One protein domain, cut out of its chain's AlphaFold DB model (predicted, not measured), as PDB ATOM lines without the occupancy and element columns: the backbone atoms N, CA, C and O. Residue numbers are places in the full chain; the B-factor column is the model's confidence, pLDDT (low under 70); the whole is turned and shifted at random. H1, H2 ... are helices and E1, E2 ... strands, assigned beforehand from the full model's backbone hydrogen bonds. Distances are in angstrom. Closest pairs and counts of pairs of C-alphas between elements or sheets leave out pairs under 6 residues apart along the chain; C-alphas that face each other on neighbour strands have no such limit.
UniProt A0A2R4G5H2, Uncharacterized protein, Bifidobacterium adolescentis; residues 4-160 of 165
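What this domain is: This is residues 4 to 160 of the 165 residues of an uncharacterized protein of Bifidobacterium adolescentis (UniProt A0A2R4G5H2). A long helix, H5, reaches out from a small body as an arm; its last part crosses H2, which lies in the middle with H1 side by side with it. The hairpin of E3 and E4 lies beside the end of H5, with H6 near it; the hairpin of E1 and E2 and the short helix H3 lie far from the middle, and residues 89 to 94 stick out. The printed part has 157 residues, with six named helices and four named strands in the order H1 E1 E2 H2 H3 H4 H5 E3 E4 H6; both two-stranded sheets are antiparallel, and the class is mostly helix. The whole is only just compact, close to loose, with a radius of gyration of the C-alphas of 17.9 A, and only just flat, spanning 59 by 42 by 23 A.

How they stand to each other: H1, residues 4 to 14, touches H2, residues 30 to 41, at a shallow tilt of 22 degrees, opposite ways; the C-alphas of Asn 5 and Ala 40 are closest, 5.1 A apart. Between them come E1, residues 19 to 22, and E2, residues 25 to 28, an antiparallel hairpin with N 20 and O 27 within hydrogen-bond range at 2.8 A. With residues 31 to 36 alone, H2 touches H5, residues 93 to 120, about perpendicular at 83 degrees; the closest C-alphas are those of Ala 32 and Ala 114, 4.7 A apart. H3, residues 55 to 60, touches no helix. H4, residues 70 to 77, touches residues 104 to 112 of H5 at a steep tilt of 60 degrees, opposite ways, with the C-alphas of Ala 75 and Ala 107 closest at 6.1 A. E3, residues 124 to 128, and E4, residues 137 to 140, form an antiparallel hairpin with N 125 and O 139 at 2.8 A, within hydrogen-bond range; residues 66 to 67 pair antiparallel with residues 138 to 139 of E4. The closest C-alphas of E4 and H6, residues 145 to 158, are those of Leu 139 and Glu 152, 7.2 A apart. Every O i to N i+4 pair is within hydrogen-bond range in H1, H2, H3, H5 and H6, and 3 of 4 are in H4.

Where its parts are: H1 begins at C-alpha 4, (108.947, 129.921, 91.794), and is 15.4 A long; H2 is 16.3 A long. H5 runs 40.6 A from C-alpha 93 at (107.806, 104.817, 128.680). H6 is 19.9 A long and ends at C-alpha 158, (98.240, 142.100, 103.790).

The domain as a whole: The C-alphas farthest apart are those of His 50 and Gly 90, 59.3 A. The printed part has no cut. The links from H2 to H3, 13 residues, and from H4 to H5, 15 residues, are long. The mean pLDDT of the printed part is 95.4, and no printed residue is under 70.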
ATOM      1  N   ARG A   4     108.112 128.798  92.249       94.25
ATOM      2  CA  ARG A   4     108.947 129.921  91.794       94.25
ATOM      3  C   ARG A   4     109.879 130.365  92.918       94.25
ATOM      4  O   ARG A   4     111.062 130.589  92.678       94.25
ATOM      5  N   ASN A   5     109.367 130.419  94.148       96.31
ATOM      6  CA  ASN A   5     110.177 130.703  95.330       96.31
ATOM      7  C   ASN A   5     111.300 129.664  95.501       96.31
ATOM      8  O   ASN A   5     112.453 130.044  95.671       96.31
ATOM      9  N   ALA A   6     111.001 128.367  95.395       96.69
ATOM     10  CA  ALA A   6     112.007 127.308  95.496       96.69
ATOM     11  C   ALA A   6     113.076 127.422  94.393       96.69
ATOM     12  O   ALA A   6     114.265 127.290  94.676       96.69
ATOM     13  N   GLY A   7     112.674 127.751  93.159       96.75
ATOM     14  CA  GLY A   7     113.602 128.084  92.073       96.75
ATOM     15  C   GLY A   7     114.567 129.217  92.441       96.75
ATOM     16  O   GLY A   7     115.780 129.067  92.281       96.75
ATOM     17  N   ALA A   8     114.049 130.303  93.023       96.88
ATOM     18  CA  ALA A   8     114.862 131.426  93.494       96.88
ATOM     19  C   ALA A   8     115.825 131.027  94.631       96.88
ATOM     20  O   ALA A   8     116.960 131.499  94.679       96.88
ATOM     21  N   VAL A   9     115.442 130.092  95.509       98.00
ATOM     22  CA  VAL A   9     116.369 129.545  96.519       98.00
ATOM     23  C   VAL A   9     117.547 128.822  95.859       98.00
ATOM     24  O   VAL A   9     118.694 129.035  96.252       98.00
ATOM     25  N   TYR A  10     117.303 128.021  94.819       97.25
ATOM     26  CA  TYR A  10     118.384 127.368  94.073       97.25
ATOM     27  C   TYR A  10     119.262 128.362  93.297       97.25
ATOM     28  O   TYR A  10     120.451 128.112  93.110       97.25
ATOM     29  N   GLU A  11     118.720 129.490  92.833       97.38
ATOM     30  CA  GLU A  11     119.517 130.593  92.270       97.38
ATOM     31  C   GLU A  11     120.451 131.205  93.321       97.38
ATOM     32  O   GLU A  11     121.652 131.316  93.081       97.38
ATOM     33  N   LEU A  12     119.933 131.514  94.512       97.62
ATOM     34  CA  LEU A  12     120.727 132.031  95.630       97.62
ATOM     35  C   LEU A  12     121.814 131.046  96.078       97.62
ATOM     36  O   LEU A  12     122.947 131.452  96.354       97.62
ATOM     37  N   SER A  13     121.487 129.753  96.128       96.62
ATOM     38  CA  SER A  13     122.444 128.689  96.443       96.62
ATOM     39  C   SER A  13     123.572 128.635  95.408       96.62
ATOM     40  O   SER A  13     124.748 128.698  95.776       96.62
ATOM     41  N   ARG A  14     123.233 128.648  94.107       96.62
ATOM     42  CA  ARG A  14     124.205 128.716  92.998       96.62
ATOM     43  C   ARG A  14     125.078 129.970  93.052       96.62
ATOM     44  O   ARG A  14     126.264 129.890  92.750       96.62
ATOM     45  N   ALA A  15     124.520 131.100  93.482       96.44
ATOM     46  CA  ALA A  15     125.252 132.349  93.697       96.44
ATOM     47  C   ALA A  15     126.123 132.352  94.972       96.44
ATOM     48  O   ALA A  15     126.780 133.347  95.276       96.44
ATOM     49  N   GLY A  16     126.128 131.263  95.743       96.75
ATOM     50  CA  GLY A  16     126.969 131.098  96.924       96.75
ATOM     51  C   GLY A  16     126.430 131.747  98.203       96.75
ATOM     52  O   GLY A  16     127.133 131.766  99.211       96.75
ATOM     53  N   LYS A  17     125.183 132.239  98.220       97.00
ATOM     54  CA  LYS A  17     124.581 132.905  99.398       97.00
ATOM     55  C   LYS A  17     124.369 131.979 100.597       97.00
ATOM     56  O   LYS A  17     124.185 132.441 101.717       97.00
ATOM     57  N   LEU A  18     124.398 130.668 100.369       97.56
ATOM     58  CA  LEU A  18     124.258 129.647 101.409       97.56
ATOM     59  C   LEU A  18     125.595 129.005 101.796       97.56
ATOM     60  O   LEU A  18     125.614 128.007 102.518       97.56
ATOM     61  N   LEU A  19     126.720 129.553 101.334       97.12
ATOM     62  CA  LEU A  19     128.040 129.074 101.718       97.12
ATOM     63  C   LEU A  19     128.389 129.496 103.147       97.12
ATOM     64  O   LEU A  19     128.045 130.580 103.613       97.12
ATOM     65  N   LYS A  20     129.114 128.626 103.848       95.25
ATOM     66  CA  LYS A  20     129.662 128.899 105.173       95.25
ATOM     67  C   LYS A  20     131.078 128.352 105.330       95.25
ATOM     68  O   LYS A  20     131.401 127.313 104.742       95.25
ATOM     69  N   PRO A  21     131.902 128.974 106.185       93.38
ATOM     70  CA  PRO A  21     133.159 128.381 106.602       93.38
ATOM     71  C   PRO A  21     132.915 127.169 107.513       93.38
ATOM     72  O   PRO A  21     132.062 127.185 108.404       93.38
ATOM     73  N   ARG A  22     133.690 126.103 107.306       90.44
ATOM     74  CA  ARG A  22     133.740 124.914 108.161       90.44
ATOM     75  C   ARG A  22     135.137 124.301 108.101       90.44
ATOM     76  O   ARG A  22     135.530 123.766 107.070       90.44
ATOM     77  N   GLY A  23     135.881 124.371 109.208       85.88
ATOM     78  CA  GLY A  23     137.211 123.754 109.322       85.88
ATOM     79  C   GLY A  23     138.212 124.244 108.269       85.88
ATOM     80  O   GLY A  23     138.879 123.429 107.641       85.88
ATOM     81  N   GLY A  24     138.248 125.555 108.008       90.31
ATOM     82  CA  GLY A  24     139.135 126.163 107.004       90.31
ATOM     83  C   GLY A  24     138.696 125.980 105.546       90.31
ATOM     84  O   GLY A  24     139.365 126.477 104.647       90.31
ATOM     85  N   LYS A  25     137.570 125.301 105.294       93.75
ATOM     86  CA  LYS A  25     136.979 125.132 103.960       93.75
ATOM     87  C   LYS A  25     135.656 125.879 103.846       93.75
ATOM     88  O   LYS A  25     135.024 126.188 104.854       93.75
ATOM     89  N   ILE A  26     135.219 126.115 102.614       94.81
ATOM     90  CA  ILE A  26     133.888 126.638 102.307       94.81
ATOM     91  C   ILE A  26     132.976 125.471 101.913       94.81
ATOM     92  O   ILE A  26     133.357 124.623 101.112       94.81
ATOM     93  N   THR A  27     131.785 125.406 102.505       95.38
ATOM     94  CA  THR A  27     130.768 124.377 102.233       95.38
ATOM     95  C   THR A  27     129.381 125.005 102.200       95.38
ATOM     96  O   THR A  27     129.150 126.019 102.853       95.38
ATOM     97  N   VAL A  28     128.425 124.370 101.524       96.12
ATOM     98  CA  VAL A  28     127.011 124.764 101.604       96.12
ATOM     99  C   VAL A  28     126.462 124.486 103.006       96.12
ATOM    100  O   VAL A  28     126.738 123.444 103.615       96.12
ATOM    101  N   HIS A  29     125.672 125.414 103.540       97.38
ATOM    102  CA  HIS A  29     124.902 125.225 104.759       97.38
ATOM    103  C   HIS A  29     123.617 124.436 104.465       97.38
ATOM    104  O   HIS A  29     122.519 124.978 104.525       97.38
ATOM    105  N   THR A  30     123.742 123.127 104.251       96.25
ATOM    106  CA  THR A  30     122.632 122.240 103.836       96.25
ATOM    107  C   THR A  30     121.366 122.352 104.691       96.25
ATOM    108  O   THR A  30     120.267 122.389 104.160       96.25
ATOM    109  N   MET A  31     121.491 122.481 106.018       97.00
ATOM    110  CA  MET A  31     120.316 122.680 106.883       97.00
ATOM    111  C   MET A  31     119.593 124.010 106.603       97.00
ATOM    112  O   MET A  31     118.375 124.060 106.644       97.00
ATOM    113  N   ALA A  32     120.324 125.091 106.327       98.12
ATOM    114  CA  ALA A  32     119.721 126.389 106.037       98.12
ATOM    115  C   ALA A  32     119.071 126.391 104.653       98.12
ATOM    116  O   ALA A  32     117.981 126.926 104.504       98.12
ATOM    117  N   GLU A  33     119.704 125.730 103.682       98.19
ATOM    118  CA  GLU A  33     119.121 125.477 102.367       98.19
ATOM    119  C   GLU A  33     117.811 124.689 102.471       98.19
ATOM    120  O   GLU A  33     116.792 125.156 101.977       98.19
ATOM    121  N   LEU A  34     117.805 123.564 103.199       98.06
ATOM    122  CA  LEU A  34     116.608 122.749 103.424       98.06
ATOM    123  C   LEU A  34     115.466 123.569 104.033       98.06
ATOM    124  O   LEU A  34     114.352 123.552 103.517       98.06
ATOM    125  N   MET A  35     115.748 124.320 105.105       98.06
ATOM    126  CA  MET A  35     114.735 125.159 105.752       98.06
ATOM    127  C   MET A  35     114.220 126.253 104.815       98.06
ATOM    128  O   MET A  35     113.020 126.495 104.775       98.06
ATOM    129  N   LEU A  36     115.099 126.912 104.053       98.50
ATOM    130  CA  LEU A  36     114.694 127.989 103.153       98.50
ATOM    131  C   LEU A  36     113.851 127.467 101.978       98.50
ATOM    132  O   LEU A  36     112.860 128.103 101.629       98.50
ATOM    133  N   ILE A  37     114.204 126.307 101.408       98.19
ATOM    134  CA  ILE A  37     113.412 125.640 100.363       98.19
ATOM    135  C   ILE A  37     112.027 125.277 100.901       98.19
ATOM    136  O   ILE A  37     111.029 125.567 100.248       98.19
ATOM    137  N   ASP A  38     111.944 124.687 102.091       97.69
ATOM    138  CA  ASP A  38     110.659 124.294 102.670       97.69
ATOM    139  C   ASP A  38     109.764 125.510 102.962       97.69
ATOM    140  O   ASP A  38     108.595 125.554 102.568       97.69
ATOM    141  N   MET A  39     110.336 126.565 103.553       98.19
ATOM    142  CA  MET A  39     109.635 127.831 103.766       98.19
ATOM    143  C   MET A  39     109.159 128.446 102.438       98.19
ATOM    144  O   MET A  39     108.049 128.983 102.364       98.19
ATOM    145  N   ALA A  40     109.975 128.354 101.384       97.94
ATOM    146  CA  ALA A  40     109.647 128.828 100.043       97.94
ATOM    147  C   ALA A  40     108.487 128.037  99.419       97.94
ATOM    148  O   ALA A  40     107.548 128.648  98.909       97.94
ATOM    149  N   LEU A  41     108.511 126.705  99.525       97.06
ATOM    150  CA  LEU A  41     107.439 125.815  99.068       97.06
ATOM    151  C   LEU A  41     106.135 126.027  99.854       97.06
ATOM    152  O   LEU A  41     105.042 125.932  99.297       97.06
ATOM    153  N   SER A  42     106.254 126.364 101.138       95.75
ATOM    154  CA  SER A  42     105.142 126.607 102.060       95.75
ATOM    155  C   SER A  42     104.535 128.016 101.985       95.75
ATOM    156  O   SER A  42     103.673 128.332 102.807       95.75
ATOM    157  N   SER A  43     104.957 128.873 101.050       96.19
ATOM    158  CA  SER A  43     104.471 130.256 100.930       96.19
ATOM    159  C   SER A  43     103.987 130.594  99.515       96.19
ATOM    160  O   SER A  43     104.358 129.954  98.530       96.19
ATOM    161  N   TYR A  44     103.123 131.608  99.407       97.00
ATOM    162  CA  TYR A  44     102.625 132.085  98.113       97.00
ATOM    163  C   TYR A  44     103.764 132.677  97.269       97.00
ATOM    164  O   TYR A  44     104.628 133.393  97.784       97.00
ATOM    165  N   ASP A  45     103.771 132.377  95.969       96.44
ATOM    166  CA  ASP A  45     104.769 132.910  95.037       96.44
ATOM    167  C   ASP A  45     104.560 134.409  94.790       96.44
ATOM    168  O   ASP A  45     103.451 134.936  94.910       96.44
ATOM    169  N   TRP A  46     105.641 135.081  94.409       95.62
ATOM    170  CA  TRP A  46     105.629 136.423  93.831       95.62
ATOM    171  C   TRP A  46     105.860 136.327  92.323       95.62
ATOM    172  O   TRP A  46     106.696 135.527  91.883       95.62
ATOM    173  N   ASP A  47     105.141 137.121  91.531       94.06
ATOM    174  CA  ASP A  47     105.408 137.220  90.104       94.06
ATOM    175  C   ASP A  47     106.564 138.191  89.852       94.06
ATOM    176  O   ASP A  47     106.397 139.409  89.870       94.06
ATOM    177  N   ARG A  48     107.762 137.634  89.657       91.31
ATOM    178  CA  ARG A  48     108.997 138.411  89.476       91.31
ATOM    179  C   ARG A  48     108.991 139.214  88.174       91.31
ATOM    180  O   ARG A  48     109.570 140.294  88.145       91.31
ATOM    181  N   GLU A  49     108.336 138.703  87.131       90.44
ATOM    182  CA  GLU A  49     108.280 139.346  85.810       90.44
ATOM    183  C   GLU A  49     107.437 140.624  85.852       90.44
ATOM    184  O   GLU A  49     107.844 141.658  85.329       90.44
ATOM    185  N   HIS A  50     106.294 140.565  86.533       92.00
ATOM    186  CA  HIS A  50     105.341 141.675  86.628       92.00
ATOM    187  C   HIS A  50     105.468 142.490  87.925       92.00
ATOM    188  O   HIS A  50     104.754 143.475  88.097       92.00
ATOM    189  N   GLN A  51     106.367 142.095  88.833       92.44
ATOM    190  CA  GLN A  51     106.576 142.725  90.143       92.44
ATOM    191  C   GLN A  51     105.275 142.859  90.955       92.44
ATOM    192  O   GLN A  51     104.998 143.897  91.561       92.44
ATOM    193  N   GLU A  52     104.473 141.790  90.991       93.94
ATOM    194  CA  GLU A  52     103.190 141.780  91.696       93.94
ATOM    195  C   GLU A  52     102.864 140.419  92.349       93.94
ATOM    196  O   GLU A  52     103.461 139.391  92.003       93.94
ATOM    197  N   PRO A  53     101.934 140.357  93.325       94.69
ATOM    198  CA  PRO A  53     101.480 139.080  93.869       94.69
ATOM    199  C   PRO A  53     100.754 138.252  92.805       94.69
ATOM    200  O   PRO A  53      99.983 138.787  92.008       94.69
ATOM    201  N   ILE A  54     100.916 136.925  92.850       94.00
ATOM    202  CA  ILE A  54     100.148 136.027  91.977       94.00
ATOM    203  C   ILE A  54      98.637 136.215  92.185       94.00
ATOM    204  O   ILE A  54      98.189 136.501  93.297       94.00
ATOM    205  N   HIS A  55      97.847 135.986  91.131       91.94
ATOM    206  CA  HIS A  55      96.403 136.254  91.109       91.94
ATOM    207  C   HIS A  55      95.649 135.737  92.349       91.94
ATOM    208  O   HIS A  55      94.880 136.478  92.955       91.94
ATOM    209  N   ASP A  56      95.896 134.489  92.772       90.62
ATOM    210  CA  ASP A  56      95.230 133.903  93.947       90.62
ATOM    211  C   ASP A  56      95.591 134.623  95.259       90.62
ATOM    212  O   ASP A  56      94.716 134.917  96.072       90.62
ATOM    213  N   ALA A  57      96.873 134.954  95.448       93.31
ATOM    214  CA  ALA A  57      97.338 135.675  96.629       93.31
ATOM    215  C   ALA A  57      96.793 137.108  96.650       93.31
ATOM    216  O   ALA A  57      96.339 137.580  97.691       93.31
ATOM    217  N   LYS A  58      96.756 137.771  95.487       94.50
ATOM    218  CA  LYS A  58      96.175 139.107  95.312       94.50
ATOM    219  C   LYS A  58      94.686 139.120  95.655       94.50
ATOM    220  O   LYS A  58      94.259 139.929  96.472       94.50
ATOM    221  N   ALA A  59      93.916 138.189  95.088       94.50
ATOM    222  CA  ALA A  59      92.472 138.089  95.293       94.50
ATOM    223  C   ALA A  59      92.095 137.817  96.759       94.50
ATOM    224  O   ALA A  59      91.080 138.317  97.235       94.50
ATOM    225  N   LYS A  60      92.917 137.048  97.483       94.19
ATOM    226  CA  LYS A  60      92.677 136.694  98.891       94.19
ATOM    227  C   LYS A  60      93.354 137.635  99.892       94.19
ATOM    228  O   LYS A  60      93.178 137.461 101.094       94.19
ATOM    229  N   GLY A  61      94.140 138.604  99.419       95.25
ATOM    230  CA  GLY A  61      94.942 139.476 100.279       95.25
ATOM    231  C   GLY A  61      95.997 138.713 101.084       95.25
ATOM    232  O   GLY A  61      96.290 139.080 102.220       95.25
ATOM    233  N   TYR A  62      96.546 137.631 100.530       95.94
ATOM    234  CA  TYR A  62      97.543 136.814 101.207       95.94
ATOM    235  C   TYR A  62      98.970 137.308 100.951       95.94
ATOM    236  O   TYR A  62      99.332 137.623  99.812       95.94
ATOM    237  N   PRO A  63      99.817 137.336 101.994       97.19
ATOM    238  CA  PRO A  63     101.193 137.780 101.856       97.19
ATOM    239  C   PRO A  63     102.018 136.748 101.071       97.19
ATOM    240  O   PRO A  63     102.111 135.574 101.439       97.19
ATOM    241  N   CYS A  64     102.651 137.197  99.988       97.31
ATOM    242  CA  CYS A  64     103.624 136.407  99.235       97.31
ATOM    243  C   CYS A  64     104.919 136.228 100.036       97.31
ATOM    244  O   CYS A  64     105.310 137.116 100.792       97.31
ATOM    245  N   ARG A  65     105.592 135.082  99.855       97.44
ATOM    246  CA  ARG A  65     106.875 134.747 100.502       97.44
ATOM    247  C   ARG A  65     106.872 134.921 102.020       97.44
ATOM    248  O   ARG A  65     107.897 135.243 102.616       97.44
ATOM    249  N   TYR A  66     105.723 134.730 102.654       98.00
ATOM    250  CA  TYR A  66     105.580 134.882 104.091       98.00
ATOM    251  C   TYR A  66     105.307 133.537 104.750       98.00
ATOM    252  O   TYR A  66     104.348 132.845 104.412       98.00
ATOM    253  N   TYR A  67     106.171 133.167 105.688       97.75
ATOM    254  CA  TYR A  67     106.149 131.888 106.378       97.75
ATOM    255  C   TYR A  67     105.786 132.062 107.854       97.75
ATOM    256  O   TYR A  67     106.440 132.823 108.568       97.75
ATOM    257  N   THR A  68     104.789 131.310 108.330       96.44
ATOM    258  CA  THR A  68     104.257 131.403 109.706       96.44
ATOM    259  C   THR A  68     104.086 130.053 110.413       96.44
ATOM    260  O   THR A  68     103.680 130.022 111.574       96.44
ATOM    261  N   LYS A  69     104.401 128.921 109.765       95.38
ATOM    262  CA  LYS A  69     104.152 127.583 110.345       95.38
ATOM    263  C   LYS A  69     105.063 127.252 111.537       95.38
ATOM    264  O   LYS A  69     104.680 126.480 112.407       95.38
ATOM    265  N   GLY A  70     106.219 127.908 111.646       95.56
ATOM    266  CA  GLY A  70     107.132 127.763 112.782       95.56
ATOM    267  C   GLY A  70     108.077 126.560 112.688       95.56
ATOM    268  O   GLY A  70     107.942 125.683 111.845       95.56
ATOM    269  N   TRP A  71     109.064 126.510 113.587       95.88
ATOM    270  CA  TRP A  71     110.121 125.488 113.547       95.88
ATOM    271  C   TRP A  71     109.600 124.059 113.758       95.88
ATOM    272  O   TRP A  71     110.220 123.119 113.276       95.88
ATOM    273  N   LYS A  72     108.489 123.887 114.491       95.69
ATOM    274  CA  LYS A  72     107.982 122.560 114.852       95.69
ATOM    275  C   LYS A  72     107.435 121.822 113.632       95.69
ATOM    276  O   LYS A  72     107.835 120.689 113.413       95.69
ATOM    277  N   THR A  73     106.660 122.498 112.782       96.12
ATOM    278  CA  THR A  73     106.194 121.927 111.509       96.12
ATOM    279  C   THR A  73     107.363 121.520 110.611       96.12
ATOM    280  O   THR A  73     107.379 120.406 110.116       96.12
ATOM    281  N   LEU A  74     108.412 122.348 110.505       96.62
ATOM    282  CA  LEU A  74     109.635 121.962 109.777       96.62
ATOM    283  C   LEU A  74     110.317 120.729 110.382       96.62
ATOM    284  O   LEU A  74     110.840 119.884 109.664       96.62
ATOM    285  N   ALA A  75     110.352 120.619 111.709       96.81
ATOM    286  CA  ALA A  75     110.941 119.458 112.363       96.81
ATOM    287  C   ALA A  75     110.130 118.176 112.104       96.81
ATOM    288  O   ALA A  75     110.729 117.109 111.967       96.81
ATOM    289  N   GLU A  76     108.801 118.280 112.045       95.25
ATOM    290  CA  GLU A  76     107.873 117.181 111.748       95.25
ATOM    291  C   GLU A  76     107.989 116.735 110.287       95.25
ATOM    292  O   GLU A  76     108.264 115.560 110.042       95.25
ATOM    293  N   ASP A  77     107.891 117.675 109.341       95.19
ATOM    294  CA  ASP A  77     107.947 117.415 107.894       95.19
ATOM    295  C   ASP A  77     109.252 116.712 107.479       95.19
ATOM    296  O   ASP A  77     109.271 115.891 106.561       95.19
ATOM    297  N   HIS A  78     110.349 116.984 108.197       95.50
ATOM    298  CA  HIS A  78     111.674 116.412 107.936       95.50
ATOM    299  C   HIS A  78     112.069 115.292 108.914       95.50
ATOM    300  O   HIS A  78     113.247 114.938 109.005       95.50
ATOM    301  N   GLY A  79     111.115 114.743 109.678       95.00
ATOM    302  CA  GLY A  79     111.327 113.590 110.565       95.00
ATOM    303  C   GLY A  79     112.371 113.812 111.667       95.00
ATOM    304  O   GLY A  79     112.906 112.859 112.232       95.00
ATOM    305  N   MET A  80     112.693 115.064 111.998       95.25
ATOM    306  CA  MET A  80     113.800 115.409 112.899       95.25
ATOM    307  C   MET A  80     113.532 115.029 114.358       95.25
ATOM    308  O   MET A  80     114.469 114.948 115.157       95.25
ATOM    309  N   MET A  81     112.260 114.822 114.700       93.75
ATOM    310  CA  MET A  81     111.806 114.414 116.030       93.75
ATOM    311  C   MET A  81     111.494 112.916 116.124       93.75
ATOM    312  O   MET A  81     111.162 112.438 117.205       93.75
ATOM    313  N   ALA A  82     111.617 112.171 115.020       93.00
ATOM    314  CA  ALA A  82     111.357 110.740 115.014       93.00
ATOM    315  C   ALA A  82     112.415 109.979 115.831       93.00
ATOM    316  O   ALA A  82     113.617 110.272 115.773       93.00
ATOM    317  N   LEU A  83     111.955 108.980 116.580       92.38
ATOM    318  CA  LEU A  83     112.810 107.989 117.223       92.38
ATOM    319  C   LEU A  83     113.029 106.812 116.277       92.38
ATOM    320  O   LEU A  83     112.113 106.404 115.564       92.38
ATOM    321  N   SER A  84     114.244 106.265 116.271       89.50
ATOM    322  CA  SER A  84     114.497 105.008 115.565       89.50
ATOM    323  C   SER A  84     113.973 103.817 116.381       89.50
ATOM    324  O   SER A  84     113.828 103.940 117.603       89.50
ATOM    325  N   PRO A  85     113.703 102.655 115.757       90.19
ATOM    326  CA  PRO A  85     113.235 101.466 116.471       90.19
ATOM    327  C   PRO A  85     114.141 101.054 117.639       90.19
ATOM    328  O   PRO A  85     113.651 100.673 118.699       90.19
ATOM    329  N   GLU A  86     115.459 101.206 117.495       88.50
ATOM    330  CA  GLU A  86     116.446 100.896 118.539       88.50
ATOM    331  C   GLU A  86     116.312 101.805 119.769       88.50
ATOM    332  O   GLU A  86     116.733 101.436 120.862       88.50
ATOM    333  N   GLN A  87     115.725 102.994 119.604       84.44
ATOM    334  CA  GLN A  87     115.451 103.923 120.701       84.44
ATOM    335  C   GLN A  87     114.132 103.620 121.425       84.44
ATOM    336  O   GLN A  87     113.846 104.264 122.431       84.44
ATOM    337  N   VAL A  88     113.334 102.674 120.922       90.56
ATOM    338  CA  VAL A  88     112.001 102.340 121.450       90.56
ATOM    339  C   VAL A  88     111.945 100.905 121.978       90.56
ATOM    340  O   VAL A  88     111.366 100.651 123.031       90.56
ATOM    341  N   ILE A  89     112.550  99.945 121.273       91.62
ATOM    342  CA  ILE A  89     112.454  98.522 121.618       91.62
ATOM    343  C   ILE A  89     113.142  98.243 122.960       91.62
ATOM    344  O   ILE A  89     114.328  98.515 123.139       91.62
ATOM    345  N   GLY A  90     112.392  97.653 123.896       87.31
ATOM    346  CA  GLY A  90     112.897  97.257 125.215       87.31
ATOM    347  C   GLY A  90     113.143  98.420 126.182       87.31
ATOM    348  O   GLY A  90     113.780  98.209 127.212       87.31
ATOM    349  N   LYS A  91     112.664  99.627 125.854       91.88
ATOM    350  CA  LYS A  91     112.757 100.833 126.686       91.88
ATOM    351  C   LYS A  91     111.472 101.082 127.467       91.88
ATOM    352  O   LYS A  91     110.387 100.739 126.999       91.88
ATOM    353  N   SER A  92     111.597 101.666 128.659       94.38
ATOM    354  CA  SER A  92     110.432 102.107 129.432       94.38
ATOM    355  C   SER A  92     109.773 103.337 128.794       94.38
ATOM    356  O   SER A  92     110.401 104.063 128.020       94.38
ATOM    357  N   GLU A  93     108.513 103.611 129.143       92.50
ATOM    358  CA  GLU A  93     107.806 104.817 128.680       92.50
ATOM    359  C   GLU A  93     108.544 106.109 129.067       92.50
ATOM    360  O   GLU A  93     108.650 107.033 128.262       92.50
ATOM    361  N   GLU A  94     109.123 106.156 130.270       94.25
ATOM    362  CA  GLU A  94     109.900 107.300 130.761       94.25
ATOM    363  C   GLU A  94     111.175 107.531 129.935       94.25
ATOM    364  O   GLU A  94     111.514 108.675 129.616       94.25
ATOM    365  N   GLU A  95     111.872 106.456 129.546       93.69
ATOM    366  CA  GLU A  95     113.055 106.535 128.681       93.69
ATOM    367  C   GLU A  95     112.689 107.036 127.277       93.69
ATOM    368  O   GLU A  95     113.399 107.878 126.714       93.69
ATOM    369  N   VAL A  96     111.577 106.550 126.718       93.12
ATOM    370  CA  VAL A  96     111.076 106.973 125.402       93.12
ATOM    371  C   VAL A  96     110.692 108.454 125.423       93.12
ATOM    372  O   VAL A  96     111.133 109.213 124.559       93.12
ATOM    373  N   GLU A  97     109.954 108.903 126.437       93.31
ATOM    374  CA  GLU A  97     109.544 110.302 126.596       93.31
ATOM    375  C   GLU A  97     110.753 111.243 126.760       93.31
ATOM    376  O   GLU A  97     110.823 112.313 126.141       93.31
ATOM    377  N   ALA A  98     111.757 110.839 127.544       93.94
ATOM    378  CA  ALA A  98     113.003 111.590 127.675       93.94
ATOM    379  C   ALA A  98     113.752 111.694 126.332       93.94
ATOM    380  O   ALA A  98     114.247 112.771 125.974       93.94
ATOM    381  N   ALA A  99     113.798 110.607 125.553       92.94
ATOM    382  CA  ALA A  99     114.406 110.597 124.227       92.94
ATOM    383  C   ALA A  99     113.652 111.501 123.235       92.94
ATOM    384  O   ALA A  99     114.291 112.246 122.484       92.94
ATOM    385  N   MET A 100     112.315 111.500 123.261       94.31
ATOM    386  CA  MET A 100     111.485 112.392 122.441       94.31
ATOM    387  C   MET A 100     111.768 113.864 122.755       94.31
ATOM    388  O   MET A 100     112.054 114.644 121.844       94.31
ATOM    389  N   LYS A 101     111.795 114.240 124.039       95.00
ATOM    390  CA  LYS A 101     112.136 115.607 124.471       95.00
ATOM    391  C   LYS A 101     113.534 116.029 124.024       95.00
ATOM    392  O   LYS A 101     113.727 117.152 123.551       95.00
ATOM    393  N   ALA A 102     114.516 115.132 124.124       94.06
ATOM    394  CA  ALA A 102     115.878 115.403 123.664       94.06
ATOM    395  C   ALA A 102     115.945 115.623 122.140       94.06
ATOM    396  O   ALA A 102     116.650 116.527 121.667       94.06
ATOM    397  N   ARG A 103     115.189 114.838 121.360       94.62
ATOM    398  CA  ARG A 103     115.062 115.008 119.905       94.62
ATOM    399  C   ARG A 103     114.398 116.330 119.544       94.62
ATOM    400  O   ARG A 103     114.952 117.066 118.727       94.62
ATOM    401  N   GLU A 104     113.279 116.664 120.183       96.44
ATOM    402  CA  GLU A 104     112.569 117.932 119.980       96.44
ATOM    403  C   GLU A 104     113.487 119.132 120.264       96.44
ATOM    404  O   GLU A 104     113.626 120.031 119.428       96.44
ATOM    405  N   GLY A 105     114.196 119.115 121.398       97.00
ATOM    406  CA  GLY A 105     115.163 120.154 121.753       97.00
ATOM    407  C   GLY A 105     116.287 120.293 120.722       97.00
ATOM    408  O   GLY A 105     116.605 121.403 120.286       97.00
ATOM    409  N   THR A 106     116.848 119.170 120.268       96.75
ATOM    410  CA  THR A 106     117.903 119.158 119.244       96.75
ATOM    411  C   THR A 106     117.403 119.703 117.906       96.75
ATOM    412  O   THR A 106     118.082 120.525 117.283       96.75
ATOM    413  N   ALA A 107     116.213 119.290 117.459       97.44
ATOM    414  CA  ALA A 107     115.604 119.770 116.223       97.44
ATOM    415  C   ALA A 107     115.387 121.288 116.273       97.44
ATOM    416  O   ALA A 107     115.852 122.010 115.384       97.44
ATOM    417  N   LYS A 108     114.796 121.786 117.366       97.38
ATOM    418  CA  LYS A 108     114.596 123.219 117.596       97.38
ATOM    419  C   LYS A 108     115.901 124.001 117.497       97.38
ATOM    420  O   LYS A 108     115.963 124.987 116.766       97.38
ATOM    421  N   VAL A 109     116.952 123.569 118.199       97.75
ATOM    422  CA  VAL A 109     118.257 124.254 118.184       97.75
ATOM    423  C   VAL A 109     118.828 124.313 116.767       97.75
ATOM    424  O   VAL A 109     119.254 125.383 116.330       97.75
ATOM    425  N   ARG A 110     118.791 123.203 116.018       97.50
ATOM    426  CA  ARG A 110     119.319 123.149 114.644       97.50
ATOM    427  C   ARG A 110     118.568 124.083 113.696       97.50
ATOM    428  O   ARG A 110     119.212 124.785 112.917       97.50
ATOM    429  N   ILE A 111     117.237 124.121 113.775       97.88
ATOM    430  CA  ILE A 111     116.406 124.989 112.928       97.88
ATOM    431  C   ILE A 111     116.617 126.459 113.291       97.88
ATOM    432  O   ILE A 111     116.863 127.280 112.411       97.88
ATOM    433  N   VAL A 112     116.611 126.804 114.582       96.31
ATOM    434  CA  VAL A 112     116.833 128.187 115.035       96.31
ATOM    435  C   VAL A 112     118.222 128.693 114.634       96.31
ATOM    436  O   VAL A 112     118.357 129.841 114.211       96.31
ATOM    437  N   GLN A 113     119.257 127.852 114.712       97.75
ATOM    438  CA  GLN A 113     120.597 128.204 114.230       97.75
ATOM    439  C   GLN A 113     120.630 128.413 112.712       97.75
ATOM    440  O   GLN A 113     121.257 129.363 112.244       97.75
ATOM    441  N   ALA A 114     119.935 127.570 111.946       98.12
ATOM    442  CA  ALA A 114     119.807 127.738 110.502       98.12
ATOM    443  C   ALA A 114     119.077 129.045 110.149       98.12
ATOM    444  O   ALA A 114     119.550 129.800 109.307       98.12
ATOM    445  N   TRP A 115     117.984 129.374 110.841       97.94
ATOM    446  CA  TRP A 115     117.269 130.642 110.664       97.94
ATOM    447  C   TRP A 115     118.111 131.856 111.044       97.94
ATOM    448  O   TRP A 115     118.062 132.871 110.354       97.94
ATOM    449  N   LYS A 116     118.917 131.756 112.109       97.88
ATOM    450  CA  LYS A 116     119.889 132.800 112.442       97.88
ATOM    451  C   LYS A 116     120.844 133.028 111.270       97.88
ATOM    452  O   LYS A 116     120.969 134.162 110.830       97.88
ATOM    453  N   PHE A 117     121.435 131.964 110.725       98.31
ATOM    454  CA  PHE A 117     122.300 132.062 109.548       98.31
ATOM    455  C   PHE A 117     121.581 132.708 108.353       98.31
ATOM    456  O   PHE A 117     122.117 133.635 107.758       98.31
ATOM    457  N   LEU A 118     120.356 132.278 108.030       98.56
ATOM    458  CA  LEU A 118     119.573 132.851 106.927       98.56
ATOM    459  C   LEU A 118     119.306 134.349 107.117       98.56
ATOM    460  O   LEU A 118     119.392 135.116 106.162       98.56
ATOM    461  N   ARG A 119     119.008 134.780 108.346       98.00
ATOM    462  CA  ARG A 119     118.811 136.195 108.672       98.00
ATOM    463  C   ARG A 119     120.111 136.986 108.555       98.00
ATOM    464  O   ARG A 119     120.097 138.073 107.992       98.00
ATOM    465  N   ASP A 120     121.216 136.434 109.048       97.38
ATOM    466  CA  ASP A 120     122.537 137.065 108.969       97.38
ATOM    467  C   ASP A 120     123.005 137.199 107.501       97.38
ATOM    468  O   ASP A 120     123.723 138.136 107.166       97.38
ATOM    469  N   GLN A 121     122.550 136.310 106.605       96.62
ATOM    470  CA  GLN A 121     122.747 136.402 105.149       96.62
ATOM    471  C   GLN A 121     121.737 137.319 104.431       96.62
ATOM    472  O   GLN A 121     121.808 137.465 103.211       96.62
ATOM    473  N   GLY A 122     120.783 137.916 105.151       97.44
ATOM    474  CA  GLY A 122     119.744 138.761 104.560       97.44
ATOM    475  C   GLY A 122     118.727 138.000 103.704       97.44
ATOM    476  O   GLY A 122     118.096 138.605 102.851       97.44
ATOM    477  N   LEU A 123     118.562 136.689 103.913       98.44
ATOM    478  CA  LEU A 123     117.654 135.832 103.135       98.44
ATOM    479  C   LEU A 123     116.265 135.696 103.769       98.44
ATOM    480  O   LEU A 123     115.309 135.314 103.095       98.44
ATOM    481  N   ILE A 124     116.136 136.002 105.063       98.56
ATOM    482  CA  ILE A 124     114.845 136.080 105.755       98.56
ATOM    483  C   ILE A 124     114.784 137.299 106.674       98.56
ATOM    484  O   ILE A 124     115.778 137.684 107.293       98.56
ATOM    485  N   LYS A 125     113.585 137.863 106.832       98.12
ATOM    486  CA  LYS A 125     113.298 138.990 107.726       98.12
ATOM    487  C   LYS A 125     112.104 138.673 108.614       98.12
ATOM    488  O   LYS A 125     111.043 138.305 108.125       98.12
ATOM    489  N   CYS A 126     112.257 138.828 109.925       97.19
ATOM    490  CA  CYS A 126     111.134 138.699 110.853       97.19
ATOM    491  C   CYS A 126     110.233 139.936 110.725       97.19
ATOM    492  O   CYS A 126     110.697 141.047 110.982       97.19
ATOM    493  N   LEU A 127     108.974 139.754 110.318       96.31
ATOM    494  CA  LEU A 127     107.982 140.838 110.287       96.31
ATOM    495  C   LEU A 127     107.097 140.837 111.533       96.31
ATOM    496  O   LEU A 127     106.646 141.896 111.962       96.31
ATOM    497  N   GLN A 128     106.859 139.661 112.119       95.19
ATOM    498  CA  GLN A 128     106.079 139.500 113.342       95.19
ATOM    499  C   GLN A 128     106.814 138.574 114.306       95.19
ATOM    500  O   GLN A 128     107.121 137.428 113.976       95.19
ATOM    501  N   SER A 129     107.084 139.066 115.512       93.12
ATOM    502  CA  SER A 129     107.678 138.270 116.588       93.12
ATOM    503  C   SER A 129     106.698 137.207 117.088       93.12
ATOM    504  O   SER A 129     105.485 137.405 117.054       93.12
ATOM    505  N   ALA A 130     107.227 136.085 117.580       91.75
ATOM    506  CA  ALA A 130     106.401 135.054 118.200       91.75
ATOM    507  C   ALA A 130     105.714 135.601 119.459       91.75
ATOM    508  O   ALA A 130     106.329 136.325 120.245       91.75
ATOM    509  N   THR A 131     104.461 135.210 119.670       91.06
ATOM    510  CA  THR A 131     103.696 135.500 120.888       91.06
ATOM    511  C   THR A 131     103.142 134.203 121.464       91.06
ATOM    512  O   THR A 131     103.235 133.143 120.843       91.06
ATOM    513  N   LEU A 132     102.535 134.259 122.650       88.69
ATOM    514  CA  LEU A 132     101.859 133.089 123.208       88.69
ATOM    515  C   LEU A 132     100.823 132.554 122.200       88.69
ATOM    516  O   LEU A 132      99.967 133.302 121.730       88.69
ATOM    517  N   GLY A 133     100.959 131.282 121.819       86.56
ATOM    518  CA  GLY A 133     100.073 130.616 120.860       86.56
ATOM    519  C   GLY A 133     100.252 131.004 119.384       86.56
ATOM    520  O   GLY A 133      99.497 130.508 118.553       86.56
ATOM    521  N   LYS A 134     101.224 131.858 119.024       91.31
ATOM    522  CA  LYS A 134     101.503 132.218 117.621       91.31
ATOM    523  C   LYS A 134     102.995 132.187 117.315       91.31
ATOM    524  O   LYS A 134     103.808 132.804 118.001       91.31
ATOM    525  N   ASN A 135     103.346 131.497 116.236       94.62
ATOM    526  CA  ASN A 135     104.712 131.477 115.731       94.62
ATOM    527  C   ASN A 135     105.131 132.850 115.192       94.62
ATOM    528  O   ASN A 135     104.298 133.662 114.794       94.62
ATOM    529  N   ALA A 136     106.444 133.078 115.147       95.31
ATOM    530  CA  ALA A 136     107.003 134.214 114.428       95.31
ATOM    531  C   ALA A 136     106.746 134.074 112.921       95.31
ATOM    532  O   ALA A 136     106.756 132.964 112.381       95.31
ATOM    533  N   GLY A 137     106.558 135.210 112.258       97.31
ATOM    534  CA  GLY A 137     106.352 135.286 110.823       97.31
ATOM    535  C   GLY A 137     107.555 135.879 110.100       97.31
ATOM    536  O   GLY A 137     108.026 136.974 110.432       97.31
ATOM    537  N   TYR A 138     108.043 135.150 109.099       98.19
ATOM    538  CA  TYR A 138     109.248 135.482 108.347       98.19
ATOM    539  C   TYR A 138     108.926 135.752 106.883       98.19
ATOM    540  O   TYR A 138     108.330 134.919 106.207       98.19
ATOM    541  N   LEU A 139     109.369 136.903 106.392       98.56
ATOM    542  CA  LEU A 139     109.419 137.228 104.975       98.56
ATOM    543  C   LEU A 139     110.685 136.631 104.358       98.56
ATOM    544  O   LEU A 139     111.772 136.812 104.908       98.56
ATOM    545  N   LEU A 140     110.551 135.950 103.222       98.62
ATOM    546  CA  LEU A 140     111.677 135.417 102.458       98.62
ATOM    547  C   LEU A 140     112.158 136.460 101.447       98.62
ATOM    548  O   LEU A 140     111.388 136.939 100.612       98.62
ATOM    549  N   LEU A 141     113.444 136.777 101.517       98.31
ATOM    550  CA  LEU A 141     114.123 137.760 100.681       98.31
ATOM    551  C   LEU A 141     114.878 137.009  99.581       98.31
ATOM    552  O   LEU A 141     116.068 136.722  99.695       98.31
ATOM    553  N   LEU A 142     114.125 136.576  98.567       97.94
ATOM    554  CA  LEU A 142     114.611 135.668  97.522       97.94
ATOM    555  C   LEU A 142     115.038 136.381  96.232       97.94
ATOM    556  O   LEU A 142     115.646 135.754  95.368       97.94
ATOM    557  N   GLY A 143     114.683 137.660  96.087       96.19
ATOM    558  CA  GLY A 143     115.011 138.483  94.927       96.19
ATOM    559  C   GLY A 143     116.154 139.456  95.195       96.19
ATOM    560  O   GLY A 143     116.875 139.339  96.189       96.19
ATOM    561  N   ASP A 144     116.294 140.435  94.308       95.69
ATOM    562  CA  ASP A 144     117.132 141.609  94.540       95.69
ATOM    563  C   ASP A 144     116.471 142.600  95.517       95.69
ATOM    564  O   ASP A 144     115.372 142.372  96.029       95.69
ATOM    565  N   ASP A 145     117.151 143.708  95.806       95.06
ATOM    566  CA  ASP A 145     116.672 144.706  96.762       95.06
ATOM    567  C   ASP A 145     115.361 145.383  96.329       95.06
ATOM    568  O   ASP A 145     114.559 145.764  97.183       95.06
ATOM    569  N   GLU A 146     115.129 145.563  95.027       95.19
ATOM    570  CA  GLU A 146     113.912 146.198  94.519       95.19
ATOM    571  C   GLU A 146     112.713 145.264  94.652       95.19
ATOM    572  O   GLU A 146     111.701 145.637  95.258       95.19
ATOM    573  N   GLU A 147     112.873 144.029  94.182       96.50
ATOM    574  CA  GLU A 147     111.883 142.970  94.302       96.50
ATOM    575  C   GLU A 147     111.563 142.710  95.779       96.50
ATOM    576  O   GLU A 147     110.401 142.719  96.182       96.50
ATOM    577  N   ASN A 148     112.582 142.563  96.629       97.31
ATOM    578  CA  ASN A 148     112.393 142.312  98.057       97.31
ATOM    579  C   ASN A 148     111.643 143.456  98.756       97.31
ATOM    580  O   ASN A 148     110.789 143.188  99.607       97.31
ATOM    581  N   ARG A 149     111.892 144.720  98.381       96.25
ATOM    582  CA  ARG A 149     111.102 145.862  98.877       96.25
ATOM    583  C   ARG A 149     109.646 145.784  98.423       96.25
ATOM    584  O   ARG A 149     108.755 146.063  99.224       96.25
ATOM    585  N   ALA A 150     109.384 145.414  97.169       96.38
ATOM    586  CA  ALA A 150     108.022 145.274  96.656       96.38
ATOM    587  C   ALA A 150     107.249 144.154  97.372       96.38
ATOM    588  O   ALA A 150     106.133 144.388  97.846       96.38
ATOM    589  N   VAL A 151     107.877 142.986  97.549       97.31
ATOM    590  CA  VAL A 151     107.300 141.869  98.309       97.31
ATOM    591  C   VAL A 151     107.052 142.279  99.763       97.31
ATOM    592  O   VAL A 151     105.983 141.997 100.302       97.31
ATOM    593  N   GLU A 152     107.997 142.974 100.409       97.94
ATOM    594  CA  GLU A 152     107.820 143.428 101.792       97.94
ATOM    595  C   GLU A 152     106.645 144.399 101.933       97.94
ATOM    596  O   GLU A 152     105.849 144.255 102.864       97.94
ATOM    597  N   ARG A 153     106.502 145.363 101.013       96.88
ATOM    598  CA  ARG A 153     105.362 146.293 101.008       96.88
ATOM    599  C   ARG A 153     104.037 145.547 100.893       96.88
ATOM    600  O   ARG A 153     103.138 145.803 101.690       96.88
ATOM    601  N   TRP A 154     103.938 144.601  99.957       97.06
ATOM    602  CA  TRP A 154     102.744 143.772  99.805       97.06
ATOM    603  C   TRP A 154     102.450 142.966 101.074       97.06
ATOM    604  O   TRP A 154     101.344 143.025 101.608       97.06
ATOM    605  N   ALA A 155     103.450 142.268 101.617       97.62
ATOM    606  CA  ALA A 155     103.280 141.469 102.825       97.62
ATOM    607  C   ALA A 155     102.828 142.325 104.017       97.62
ATOM    608  O   ALA A 155     101.914 141.937 104.743       97.62
ATOM    609  N   ARG A 156     103.412 143.513 104.206       97.81
ATOM    610  CA  ARG A 156     103.006 144.449 105.265       97.81
ATOM    611  C   ARG A 156     101.582 144.953 105.077       97.81
ATOM    612  O   ARG A 156     100.855 145.009 106.064       97.81
ATOM    613  N   GLN A 157     101.175 145.242 103.843       96.56
ATOM    614  CA  GLN A 157      99.801 145.624 103.526       96.56
ATOM    615  C   GLN A 157      98.813 144.506 103.886       96.56
ATOM    616  O   GLN A 157      97.862 144.752 104.621       96.56
ATOM    617  N   CYS A 158      99.069 143.267 103.452       96.94
ATOM    618  CA  CYS A 158      98.240 142.100 103.790       96.94
ATOM    619  C   CYS A 158      98.122 141.866 105.301       96.94
ATOM    620  O   CYS A 158      97.089 141.421 105.795       96.94
ATOM    621  N   LEU A 159      99.200 142.138 106.037       95.88
ATOM    622  CA  LEU A 159      99.302 141.891 107.473       95.88
ATOM    623  C   LEU A 159      98.892 143.098 108.331       95.88
ATOM    624  O   LEU A 159      98.952 143.000 109.557       95.88
ATOM    625  N   ASN A 160      98.490 144.219 107.719       96.00
ATOM    626  CA  ASN A 160      98.217 145.493 108.396       96.00
ATOM    627  C   ASN A 160      99.379 145.964 109.296       96.00
ATOM    628  O   ASN A 160      99.179 146.401 110.430       96.00
TER     629      ASN A 160